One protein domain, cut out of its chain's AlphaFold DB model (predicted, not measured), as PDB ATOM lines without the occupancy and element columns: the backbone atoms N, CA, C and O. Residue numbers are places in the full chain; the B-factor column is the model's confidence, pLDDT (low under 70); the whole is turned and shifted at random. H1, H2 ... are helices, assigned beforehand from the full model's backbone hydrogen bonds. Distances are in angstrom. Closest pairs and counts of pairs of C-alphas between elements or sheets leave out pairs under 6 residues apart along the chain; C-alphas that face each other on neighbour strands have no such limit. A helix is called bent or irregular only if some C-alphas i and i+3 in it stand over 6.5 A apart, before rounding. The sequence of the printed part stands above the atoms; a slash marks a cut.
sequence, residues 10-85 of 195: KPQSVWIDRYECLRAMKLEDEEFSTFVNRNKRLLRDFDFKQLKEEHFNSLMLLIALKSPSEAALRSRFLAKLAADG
ATOM      1  N   LYS A  10     165.496 149.153 155.357       49.19
ATOM      2  CA  LYS A  10     165.500 147.803 154.771       49.19
ATOM      3  C   LYS A  10     166.068 147.852 153.336       49.19
ATOM      4  O   LYS A  10     165.378 148.353 152.450       49.19
ATOM      5  N   PRO A  11     167.242 147.256 153.049       52.50
ATOM      6  CA  PRO A  11     167.702 147.014 151.677       52.50
ATOM      7  C   PRO A  11     166.916 145.850 151.042       52.50
ATOM      8  O   PRO A  11     167.431 145.086 150.230       52.50
ATOM      9  N   GLN A  12     165.676 145.648 151.487       61.31
ATOM     10  CA  GLN A  12     164.854 144.506 151.165       61.31
ATOM     11  C   GLN A  12     163.878 144.960 150.084       61.31
ATOM     12  O   GLN A  12     163.060 145.849 150.293       61.31
ATOM     13  N   SER A  13     164.031 144.393 148.890       79.44
ATOM     14  CA  SER A  13     163.115 144.635 147.778       79.44
ATOM     15  C   SER A  13     161.691 144.241 148.178       79.44
ATOM     16  O   SER A  13     161.503 143.209 148.825       79.44
ATOM     17  N   VAL A  14     160.691 144.997 147.710       84.31
ATOM     18  CA  VAL A  14     159.258 144.675 147.874       84.31
ATOM     19  C   VAL A  14     158.957 143.240 147.419       84.31
ATOM     20  O   VAL A  14     158.096 142.565 147.973       84.31
ATOM     21  N   TRP A  15     159.710 142.714 146.449       85.50
ATOM     22  CA  TRP A  15     159.603 141.323 146.006       85.50
ATOM     23  C   TRP A  15     160.019 140.299 147.058       85.50
ATOM     24  O   TRP A  15     159.410 139.235 147.147       85.50
ATOM     25  N   ILE A  16     161.036 140.615 147.858       84.94
ATOM     26  CA  ILE A  16     161.462 139.761 148.967       84.94
ATOM     27  C   ILE A  16     160.390 139.805 150.053       84.94
ATOM     28  O   ILE A  16     159.982 138.750 150.520       84.94
ATOM     29  N   ASP A  17     159.884 140.988 150.408       88.00
ATOM     30  CA  ASP A  17     158.802 141.112 151.394       88.00
ATOM     31  C   ASP A  17     157.547 140.330 150.959       88.00
ATOM     32  O   ASP A  17     156.978 139.562 151.741       88.00
ATOM     33  N   ARG A  18     157.166 140.430 149.677       89.31
ATOM     34  CA  ARG A  18     156.058 139.662 149.089       89.31
ATOM     35  C   ARG A  18     156.281 138.154 149.157       89.31
ATOM     36  O   ARG A  18     155.372 137.407 149.514       89.31
ATOM     37  N   TYR A  19     157.486 137.702 148.825       88.56
ATOM     38  CA  TYR A  19     157.834 136.287 148.872       88.56
ATOM     39  C   TYR A  19     157.865 135.736 150.305       88.56
ATOM     40  O   TYR A  19     157.314 134.666 150.560       88.56
ATOM     41  N   GLU A  20     158.444 136.476 151.251       88.19
ATOM     42  CA  GLU A  20     158.479 136.107 152.670       88.19
ATOM     43  C   GLU A  20     157.074 136.003 153.265       88.19
ATOM     44  O   GLU A  20     156.784 135.058 153.999       88.19
ATOM     45  N   CYS A  21     156.173 136.922 152.904       90.94
ATOM     46  CA  CYS A  21     154.775 136.850 153.315       90.94
ATOM     47  C   CYS A  21     154.100 135.561 152.835       90.94
ATOM     48  O   CYS A  21     153.391 134.921 153.604       90.94
ATOM     49  N   LEU A  22     154.321 135.161 151.581       89.31
ATOM     50  CA  LEU A  22     153.672 133.975 151.016       89.31
ATOM     51  C   LEU A  22     154.298 132.657 151.493       89.31
ATOM     52  O   LEU A  22     153.629 131.628 151.495       89.31
ATOM     53  N   ARG A  23     155.567 132.677 151.914       89.00
ATOM     54  CA  ARG A  23     156.249 131.518 152.512       89.00
ATOM     55  C   ARG A  23     156.004 131.400 154.020       89.00
ATOM     56  O   ARG A  23     156.442 130.430 154.635       89.00
ATOM     57  N   ALA A  24     155.359 132.382 154.643       88.69
ATOM     58  CA  ALA A  24     155.172 132.392 156.082       88.69
ATOM     59  C   ALA A  24     154.335 131.191 156.537       88.69
ATOM     60  O   ALA A  24     153.163 131.055 156.200       88.69
ATOM     61  N   MET A  25     154.948 130.333 157.349       89.94
ATOM     62  CA  MET A  25     154.285 129.216 158.014       89.94
ATOM     63  C   MET A  25     154.374 129.407 159.525       89.94
ATOM     64  O   MET A  25     155.309 130.050 160.019       89.94
ATOM     65  N   LYS A  26     153.373 128.897 160.247       91.31
ATOM     66  CA  LYS A  26     153.400 128.840 161.709       91.31
ATOM     67  C   LYS A  26     154.427 127.786 162.116       91.31
ATOM     68  O   LYS A  26     154.404 126.689 161.563       91.31
ATOM     69  N   LEU A  27     155.304 128.114 163.057       89.56
ATOM     70  CA  LEU A  27     156.219 127.124 163.631       89.56
ATOM     71  C   LEU A  27     155.480 126.245 164.652       89.56
ATOM     72  O   LEU A  27     154.460 126.661 165.210       89.56
ATOM     73  N   GLU A  28     155.989 125.039 164.899       91.94
ATOM     74  CA  GLU A  28     155.379 124.085 165.838       91.94
ATOM     75  C   GLU A  28     155.243 124.708 167.237       91.94
ATOM     76  O   GLU A  28     154.127 124.792 167.753       91.94
ATOM     77  N   ASP A  29     156.318 125.325 167.735       92.88
ATOM     78  CA  ASP A  29     156.385 125.959 169.063       92.88
ATOM     79  C   ASP A  29     155.951 127.441 169.094       92.88
ATOM     80  O   ASP A  29     156.082 128.121 170.111       92.88
ATOM     81  N   GLU A  30     155.466 128.002 167.980       92.62
ATOM     82  CA  GLU A  30     155.036 129.408 167.934       92.62
ATOM     83  C   GLU A  30     153.598 129.558 168.446       92.62
ATOM     84  O   GLU A  30     152.666 128.954 167.911       92.62
ATOM     85  N   GLU A  31     153.391 130.427 169.436       94.94
ATOM     86  CA  GLU A  31     152.053 130.828 169.883       94.94
ATOM     87  C   GLU A  31     151.237 131.446 168.739       94.94
ATOM     88  O   GLU A  31     151.732 132.265 167.955       94.94
ATOM     89  N   PHE A  32     149.949 131.107 168.650       93.81
ATOM     90  CA  PHE A  32     149.105 131.567 167.540       93.81
ATOM     91  C   PHE A  32     148.982 133.099 167.484       93.81
ATOM     92  O   PHE A  32     148.994 133.687 166.402       93.81
ATOM     93  N   SER A  33     148.922 133.770 168.635       92.94
ATOM     94  CA  SER A  33     148.878 135.237 168.714       92.94
ATOM     95  C   SER A  33     150.152 135.883 168.151       92.94
ATOM     96  O   SER A  33     150.075 136.860 167.398       92.94
ATOM     97  N   THR A  34     151.317 135.298 168.437       93.00
ATOM     98  CA  THR A  34     152.618 135.700 167.888       93.00
ATOM     99  C   THR A  34     152.645 135.519 166.374       93.00
ATOM    100  O   THR A  34     152.980 136.466 165.651       93.00
ATOM    101  N   PHE A  35     152.182 134.366 165.881       92.00
ATOM    102  CA  PHE A  35     152.047 134.101 164.449       92.00
ATOM    103  C   PHE A  35     151.144 135.131 163.759       92.00
ATOM    104  O   PHE A  35     151.519 135.695 162.729       92.00
ATOM    105  N   VAL A  36     149.972 135.433 164.325       93.50
ATOM    106  CA  VAL A  36     149.035 136.423 163.771       93.50
ATOM    107  C   VAL A  36     149.662 137.815 163.727       93.50
ATOM    108  O   VAL A  36     149.537 138.513 162.719       93.50
ATOM    109  N   ASN A  37     150.365 138.232 164.779       92.25
ATOM    110  CA  ASN A  37     151.029 139.537 164.817       92.25
ATOM    111  C   ASN A  37     152.147 139.641 163.769       92.25
ATOM    112  O   ASN A  37     152.234 140.646 163.054       92.25
ATOM    113  N   ARG A  38     152.946 138.578 163.614       91.56
ATOM    114  CA  ARG A  38     153.965 138.461 162.566       91.56
ATOM    115  C   ARG A  38     153.345 138.507 161.169       91.56
ATOM    116  O   ARG A  38     153.805 139.277 160.329       91.56
ATOM    117  N   ASN A  39     152.258 137.773 160.936       90.19
ATOM    118  CA  ASN A  39     151.548 137.770 159.653       90.19
ATOM    119  C   ASN A  39     150.926 139.118 159.321       90.19
ATOM    120  O   ASN A  39     151.055 139.582 158.198       90.19
ATOM    121  N   LYS A  40     150.311 139.805 160.289       92.25
ATOM    122  CA  LYS A  40     149.783 141.161 160.077       92.25
ATOM    123  C   LYS A  40     150.867 142.122 159.601       92.25
ATOM    124  O   LYS A  40     150.578 143.006 158.801       92.25
ATOM    125  N   ARG A  41     152.102 141.977 160.091       90.56
ATOM    126  CA  ARG A  41     153.243 142.755 159.596       90.56
ATOM    127  C   ARG A  41     153.601 142.365 158.165       90.56
ATOM    128  O   ARG A  41     153.689 143.250 157.326       90.56
ATOM    129  N   LEU A  42     153.738 141.073 157.883       89.75
ATOM    130  CA  LEU A  42     154.059 140.579 156.540       89.75
ATOM    131  C   LEU A  42     153.016 141.000 155.495       89.75
ATOM    132  O   LEU A  42     153.386 141.443 154.417       89.75
ATOM    133  N   LEU A  43     151.725 140.963 155.836       89.81
ATOM    134  CA  LEU A  43     150.632 141.407 154.965       89.81
ATOM    135  C   LEU A  43     150.661 142.915 154.684       89.81
ATOM    136  O   LEU A  43     150.213 143.343 153.622       89.81
ATOM    137  N   ARG A  44     151.170 143.730 155.618       90.44
ATOM    138  CA  ARG A  44     151.395 145.161 155.368       90.44
ATOM    139  C   ARG A  44     152.574 145.371 154.427       90.44
ATOM    140  O   ARG A  44     152.433 146.111 153.462       90.44
ATOM    141  N   ASP A  45     153.687 144.686 154.685       87.38
ATOM    142  CA  ASP A  45     154.904 144.764 153.867       87.38
ATOM    143  C   ASP A  45     154.681 144.185 152.447       87.38
ATOM    144  O   ASP A  45     155.340 144.598 151.499       87.38
ATOM    145  N   PHE A  46     153.709 143.279 152.273       89.31
ATOM    146  CA  PHE A  46     153.318 142.712 150.974       89.31
ATOM    147  C   PHE A  46     152.805 143.768 149.977       89.31
ATOM    148  O   PHE A  46     152.954 143.610 148.761       89.31
ATOM    149  N   ASP A  47     152.196 144.839 150.496       87.50
ATOM    150  CA  ASP A  47     151.605 145.941 149.739       87.50
ATOM    151  C   ASP A  47     150.662 145.489 148.605       87.50
ATOM    152  O   ASP A  47     150.931 145.649 147.407       87.50
ATOM    153  N   PHE A  48     149.512 144.929 149.001       88.25
ATOM    154  CA  PHE A  48     148.457 144.481 148.080       88.25
ATOM    155  C   PHE A  48     147.934 145.589 147.162       88.25
ATOM    156  O   PHE A  48     147.476 145.296 146.061       88.25
ATOM    157  N   LYS A  49     148.002 146.856 147.586       89.12
ATOM    158  CA  LYS A  49     147.489 147.988 146.801       89.12
ATOM    159  C   LYS A  49     148.273 148.187 145.504       89.12
ATOM    160  O   LYS A  49     147.719 148.694 144.536       89.12
ATOM    161  N   GLN A  50     149.540 147.778 145.490       85.31
ATOM    162  CA  GLN A  50     150.434 147.863 144.334       85.31
ATOM    163  C   GLN A  50     150.656 146.500 143.652       85.31
ATOM    164  O   GLN A  50     151.599 146.329 142.869       85.31
ATOM    165  N   LEU A  51     149.837 145.490 143.971       88.25
ATOM    166  CA  LEU A  51     149.932 144.176 143.349       88.25
ATOM    167  C   LEU A  51     149.162 144.170 142.020       88.25
ATOM    168  O   LEU A  51     147.955 144.390 141.991       88.25
ATOM    169  N   LYS A  52     149.872 143.890 140.925       88.06
ATOM    170  CA  LYS A  52     149.296 143.666 139.594       88.06
ATOM    171  C   LYS A  52     149.165 142.169 139.319       88.06
ATOM    172  O   LYS A  52     149.821 141.360 139.981       88.06
ATOM    173  N   GLU A  53     148.365 141.803 138.326       86.25
ATOM    174  CA  GLU A  53     148.171 140.404 137.926       86.25
ATOM    175  C   GLU A  53     149.501 139.733 137.550       86.25
ATOM    176  O   GLU A  53     149.812 138.632 138.004       86.25
ATOM    177  N   GLU A  54     150.360 140.435 136.815       83.31
ATOM    178  CA  GLU A  54     151.675 139.931 136.422       83.31
ATOM    179  C   GLU A  54     152.579 139.720 137.642       83.31
ATOM    180  O   GLU A  54     153.344 138.755 137.709       83.31
ATOM    181  N   HIS A  55     152.463 140.584 138.653       85.62
ATOM    182  CA  HIS A  55     153.206 140.429 139.901       85.62
ATOM    183  C   HIS A  55     152.752 139.186 140.663       85.62
ATOM    184  O   HIS A  55     153.583 138.443 141.185       85.62
ATOM    185  N   PHE A  56     151.446 138.933 140.691       87.38
ATOM    186  CA  PHE A  56     150.892 137.735 141.305       87.38
ATOM    187  C   PHE A  56     151.359 136.463 140.586       87.38
ATOM    188  O   PHE A  56     151.885 135.556 141.232       87.38
ATOM    189  N   ASN A  57     151.282 136.429 139.253       85.88
ATOM    190  CA  ASN A  57     151.753 135.301 138.442       85.88
ATOM    191  C   ASN A  57     153.240 134.990 138.699       85.88
ATOM    192  O   ASN A  57     153.628 133.827 138.832       85.88
ATOM    193  N   SER A  58     154.066 136.029 138.865       84.94
ATOM    194  CA  SER A  58     155.480 135.889 139.242       84.94
ATOM    195  C   SER A  58     155.676 135.210 140.592       84.94
ATOM    196  O   SER A  58     156.519 134.324 140.732       84.94
ATOM    197  N   LEU A  59     154.909 135.635 141.595       87.00
ATOM    198  CA  LEU A  59     154.995 135.094 142.948       87.00
ATOM    199  C   LEU A  59     154.530 133.638 142.988       87.00
ATOM    200  O   LEU A  59     155.170 132.817 143.643       87.00
ATOM    201  N   MET A  60     153.481 133.299 142.236       88.19
ATOM    202  CA  MET A  60     152.994 131.925 142.122       88.19
ATOM    203  C   MET A  60     154.058 130.986 141.549       88.19
ATOM    204  O   MET A  60     154.284 129.908 142.102       88.19
ATOM    205  N   LEU A  61     154.772 131.410 140.502       85.69
ATOM    206  CA  LEU A  61     155.899 130.647 139.956       85.69
ATOM    207  C   LEU A  61     157.043 130.516 140.966       85.69
ATOM    208  O   LEU A  61     157.619 129.441 141.112       85.69
ATOM    209  N   LEU A  62     157.355 131.587 141.697       86.06
ATOM    210  CA  LEU A  62     158.424 131.584 142.693       86.06
ATOM    211  C   LEU A  62     158.137 130.633 143.870       86.06
ATOM    212  O   LEU A  62     159.053 129.985 144.373       86.06
ATOM    213  N   ILE A  63     156.879 130.526 144.301       87.75
ATOM    214  CA  ILE A  63     156.448 129.623 145.384       87.75
ATOM    215  C   ILE A  63     156.348 128.173 144.911       87.75
ATOM    216  O   ILE A  63     156.519 127.253 145.712       87.75
ATOM    217  N   ALA A  64     156.108 127.949 143.617       86.50
ATOM    218  CA  ALA A  64     156.128 126.611 143.037       86.50
ATOM    219  C   ALA A  64     157.520 125.950 143.128       86.50
ATOM    220  O   ALA A  64     157.602 124.724 143.189       86.50
ATOM    221  N   LEU A  65     158.597 126.745 143.220       84.31
ATOM    222  CA  LEU A  65     159.976 126.284 143.424       84.31
ATOM    223  C   LEU A  65     160.221 125.857 144.884       84.31
ATOM    224  O   LEU A  65     160.891 126.545 145.658       84.31
ATOM    225  N   LYS A  66     159.635 124.731 145.290       81.94
ATOM    226  CA  LYS A  66     159.672 124.252 146.683       81.94
ATOM    227  C   LYS A  66     160.968 123.530 147.048       81.94
ATOM    228  O   LYS A  66     161.305 123.460 148.228       81.94
ATOM    229  N   SER A  67     161.677 122.969 146.067       81.25
ATOM    230  CA  SER A  67     162.824 122.107 146.346       81.25
ATOM    231  C   SER A  67     164.023 122.912 146.867       81.25
ATOM    232  O   SER A  67     164.354 123.964 146.305       81.25
ATOM    233  N   PRO A  68     164.762 122.408 147.874       77.94
ATOM    234  CA  PRO A  68     166.047 122.983 148.267       77.94
ATOM    235  C   PRO A  68     167.034 123.090 147.095       77.94
ATOM    236  O   PRO A  68     167.744 124.086 146.975       77.94
ATOM    237  N   SER A  69     167.012 122.135 146.155       78.81
ATOM    238  CA  SER A  69     167.872 122.153 144.959       78.81
ATOM    239  C   SER A  69     167.608 123.339 144.017       78.81
ATOM    240  O   SER A  69     168.437 123.656 143.164       78.81
ATOM    241  N   GLU A  70     166.474 124.021 144.182       80.50
ATOM    242  CA  GLU A  70     166.064 125.180 143.391       80.50
ATOM    243  C   GLU A  70     166.319 126.507 144.119       80.50
ATOM    244  O   GLU A  70     165.975 127.565 143.593       80.50
ATOM    245  N   ALA A  71     166.952 126.498 145.301       78.00
ATOM    246  CA  ALA A  71     167.258 127.710 146.066       78.00
ATOM    247  C   ALA A  71     168.009 128.757 145.227       78.00
ATOM    248  O   ALA A  71     167.606 129.918 145.167       78.00
ATOM    249  N   ALA A  72     169.027 128.334 144.471       78.06
ATOM    250  CA  ALA A  72     169.765 129.222 143.574       78.06
ATOM    251  C   ALA A  72     168.885 129.810 142.453       78.06
ATOM    252  O   ALA A  72     169.084 130.952 142.040       78.06
ATOM    253  N   LEU A  73     167.909 129.046 141.951       80.38
ATOM    254  CA  LEU A  73     166.964 129.531 140.945       80.38
ATOM    255  C   LEU A  73     166.007 130.564 141.550       80.38
ATOM    256  O   LEU A  73     165.822 131.616 140.943       80.38
ATOM    257  N   ARG A  74     165.482 130.316 142.757       85.00
ATOM    258  CA  ARG A  74     164.650 131.276 143.503       85.00
ATOM    259  C   ARG A  74     165.372 132.598 143.741       85.00
ATOM    260  O   ARG A  74     164.811 133.651 143.451       85.00
ATOM    261  N   SER A  75     166.627 132.555 144.190       82.19
ATOM    262  CA  SER A  75     167.426 133.764 144.434       82.19
ATOM    263  C   SER A  75     167.658 134.574 143.158       82.19
ATOM    264  O   SER A  75     167.482 135.791 143.160       82.19
ATOM    265  N   ARG A  76     167.979 133.915 142.033       81.94
ATOM    266  CA  ARG A  76     168.115 134.596 140.733       81.94
ATOM    267  C   ARG A  76     166.794 135.185 140.246       81.94
ATOM    268  O   ARG A  76     166.787 136.284 139.698       81.94
ATOM    269  N   PHE A  77     165.688 134.469 140.443       82.31
ATOM    270  CA  PHE A  77     164.352 134.936 140.080       82.31
ATOM    271  C   PHE A  77     163.996 136.204 140.868       82.31
ATOM    272  O   PHE A  77     163.628 137.208 140.269       82.31
ATOM    273  N   LEU A  78     164.198 136.200 142.189       83.88
ATOM    274  CA  LEU A  78     163.979 137.364 143.055       83.88
ATOM    275  C   LEU A  78     164.862 138.559 142.684       83.88
ATOM    276  O   LEU A  78     164.362 139.678 142.595       83.88
ATOM    277  N   ALA A  79     166.155 138.334 142.433       82.06
ATOM    278  CA  ALA A  79     167.072 139.396 142.019       82.06
ATOM    279  C   ALA A  79     166.636 140.035 140.692       82.06
ATOM    280  O   ALA A  79     166.680 141.253 140.534       82.06
ATOM    281  N   LYS A  80     166.154 139.214 139.756       80.19
ATOM    282  CA  LYS A  80     165.659 139.680 138.464       80.19
ATOM    283  C   LYS A  80     164.353 140.457 138.581       80.19
ATOM    284  O   LYS A  80     164.231 141.503 137.961       80.19
ATOM    285  N   LEU A  81     163.422 140.006 139.420       81.50
ATOM    286  CA  LEU A  81     162.204 140.762 139.729       81.50
ATOM    287  C   LEU A  81     162.522 142.125 140.356       81.50
ATOM    288  O   LEU A  81     161.925 143.136 139.993       81.50
ATOM    289  N   ALA A  82     163.495 142.164 141.268       81.25
ATOM    290  CA  ALA A  82     163.937 143.406 141.890       81.25
ATOM    291  C   ALA A  82     164.590 144.379 140.891       81.25
ATOM    292  O   ALA A  82     164.432 145.585 141.053       81.25
ATOM    293  N   ALA A  83     165.292 143.871 139.874       78.00
ATOM    294  CA  ALA A  83     165.964 144.685 138.862       78.00
ATOM    295  C   ALA A  83     165.036 145.144 137.720       78.00
ATOM    296  O   ALA A  83     165.088 146.304 137.317       78.00
ATOM    297  N   ASP A  84     164.197 144.244 137.198       72.12
ATOM    298  CA  ASP A  84     163.361 144.492 136.014       72.12
ATOM    299  C   ASP A  84     162.029 145.191 136.365       72.12
ATOM    300  O   ASP A  84     161.367 145.751 135.483       72.12
ATOM    301  N   GLY A  85     161.639 145.182 137.647       67.25
ATOM    302  CA  GLY A  85     160.400 145.790 138.134       67.25
ATOM    303  C   GLY A  85     159.173 145.224 137.416       67.25
ATOM    304  O   GLY A  85     158.996 144.011 137.342       67.25
TER     305      GLY A  85
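What this domain is: This is residues 10 to 85 of the 195 residues of the protein "Peptidase A2 domain-containing protein" of Globodera pallida (UniProt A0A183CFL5). What does the printed part look like? Short H1 sits in the middle, with H2 folded back along it on one side, and H3 and H4, running opposite ways, side by side on the other. Residues 28 to 33, of which 32 and 33 belong to H2, stick out. What is it made of? The printed part has 76 residues, with four named helices in the order H1, H2, H3, H4 and no named strand, class all helix. How compact is it? It is only just compact, close to loose, with a radius of gyration of the C-alphas of 13.2 A and spans of 37 by 32 by 24 A.

How they stand to each other: What touches the hub, H1, residues 14 to 23? H2, residues 32 to 45, touches it with 39 to 45 alone, as a hairpin at a shallow tilt of 28 degrees; the closest C-alphas, of Cys 21 and Leu 42, are 5.0 A apart. H3, residues 53 to 64, touches it with 59 to 63 alone, at a steep tilt of 50 degrees, the same way; closest are the C-alphas of Tyr 19 and Leu 59, 6.7 A. H4, residues 68 to 84, touches it with 78 to 82 alone, opposite ways at 32 degrees, only just shallow; closest are the C-alphas of Trp 15 and Ala 82, 6.3 A. And the others? H3 and H4 are close but not clearly touching, while H2 is apart from both. Every O i to N i+4 pair is within hydrogen-bond range in H1, H2 and H3, and 11 of 13 in H4.

Where its parts are: Where do the helices begin and end? H1 begins at C-alpha 14 (159.258, 144.675, 147.874) and H4 ends at C-alpha 84 (163.361, 144.492, 136.014). How long are they? H1, H2, H3 and H4 measure 14.3 A, 19.9 A, 16.7 A and 24.9 A; H4 is irregular, with C-alphas 69 and 72 7.4 A apart.

The domain as a whole: How far does it reach? The two C-alphas farthest apart, of Asp 29 and Asp 84, are 38.5 A apart. Are there cuts, long links or weak places? The printed part has no cut and no long link; pLDDT is under 70 at residues 10 to 12 and 85.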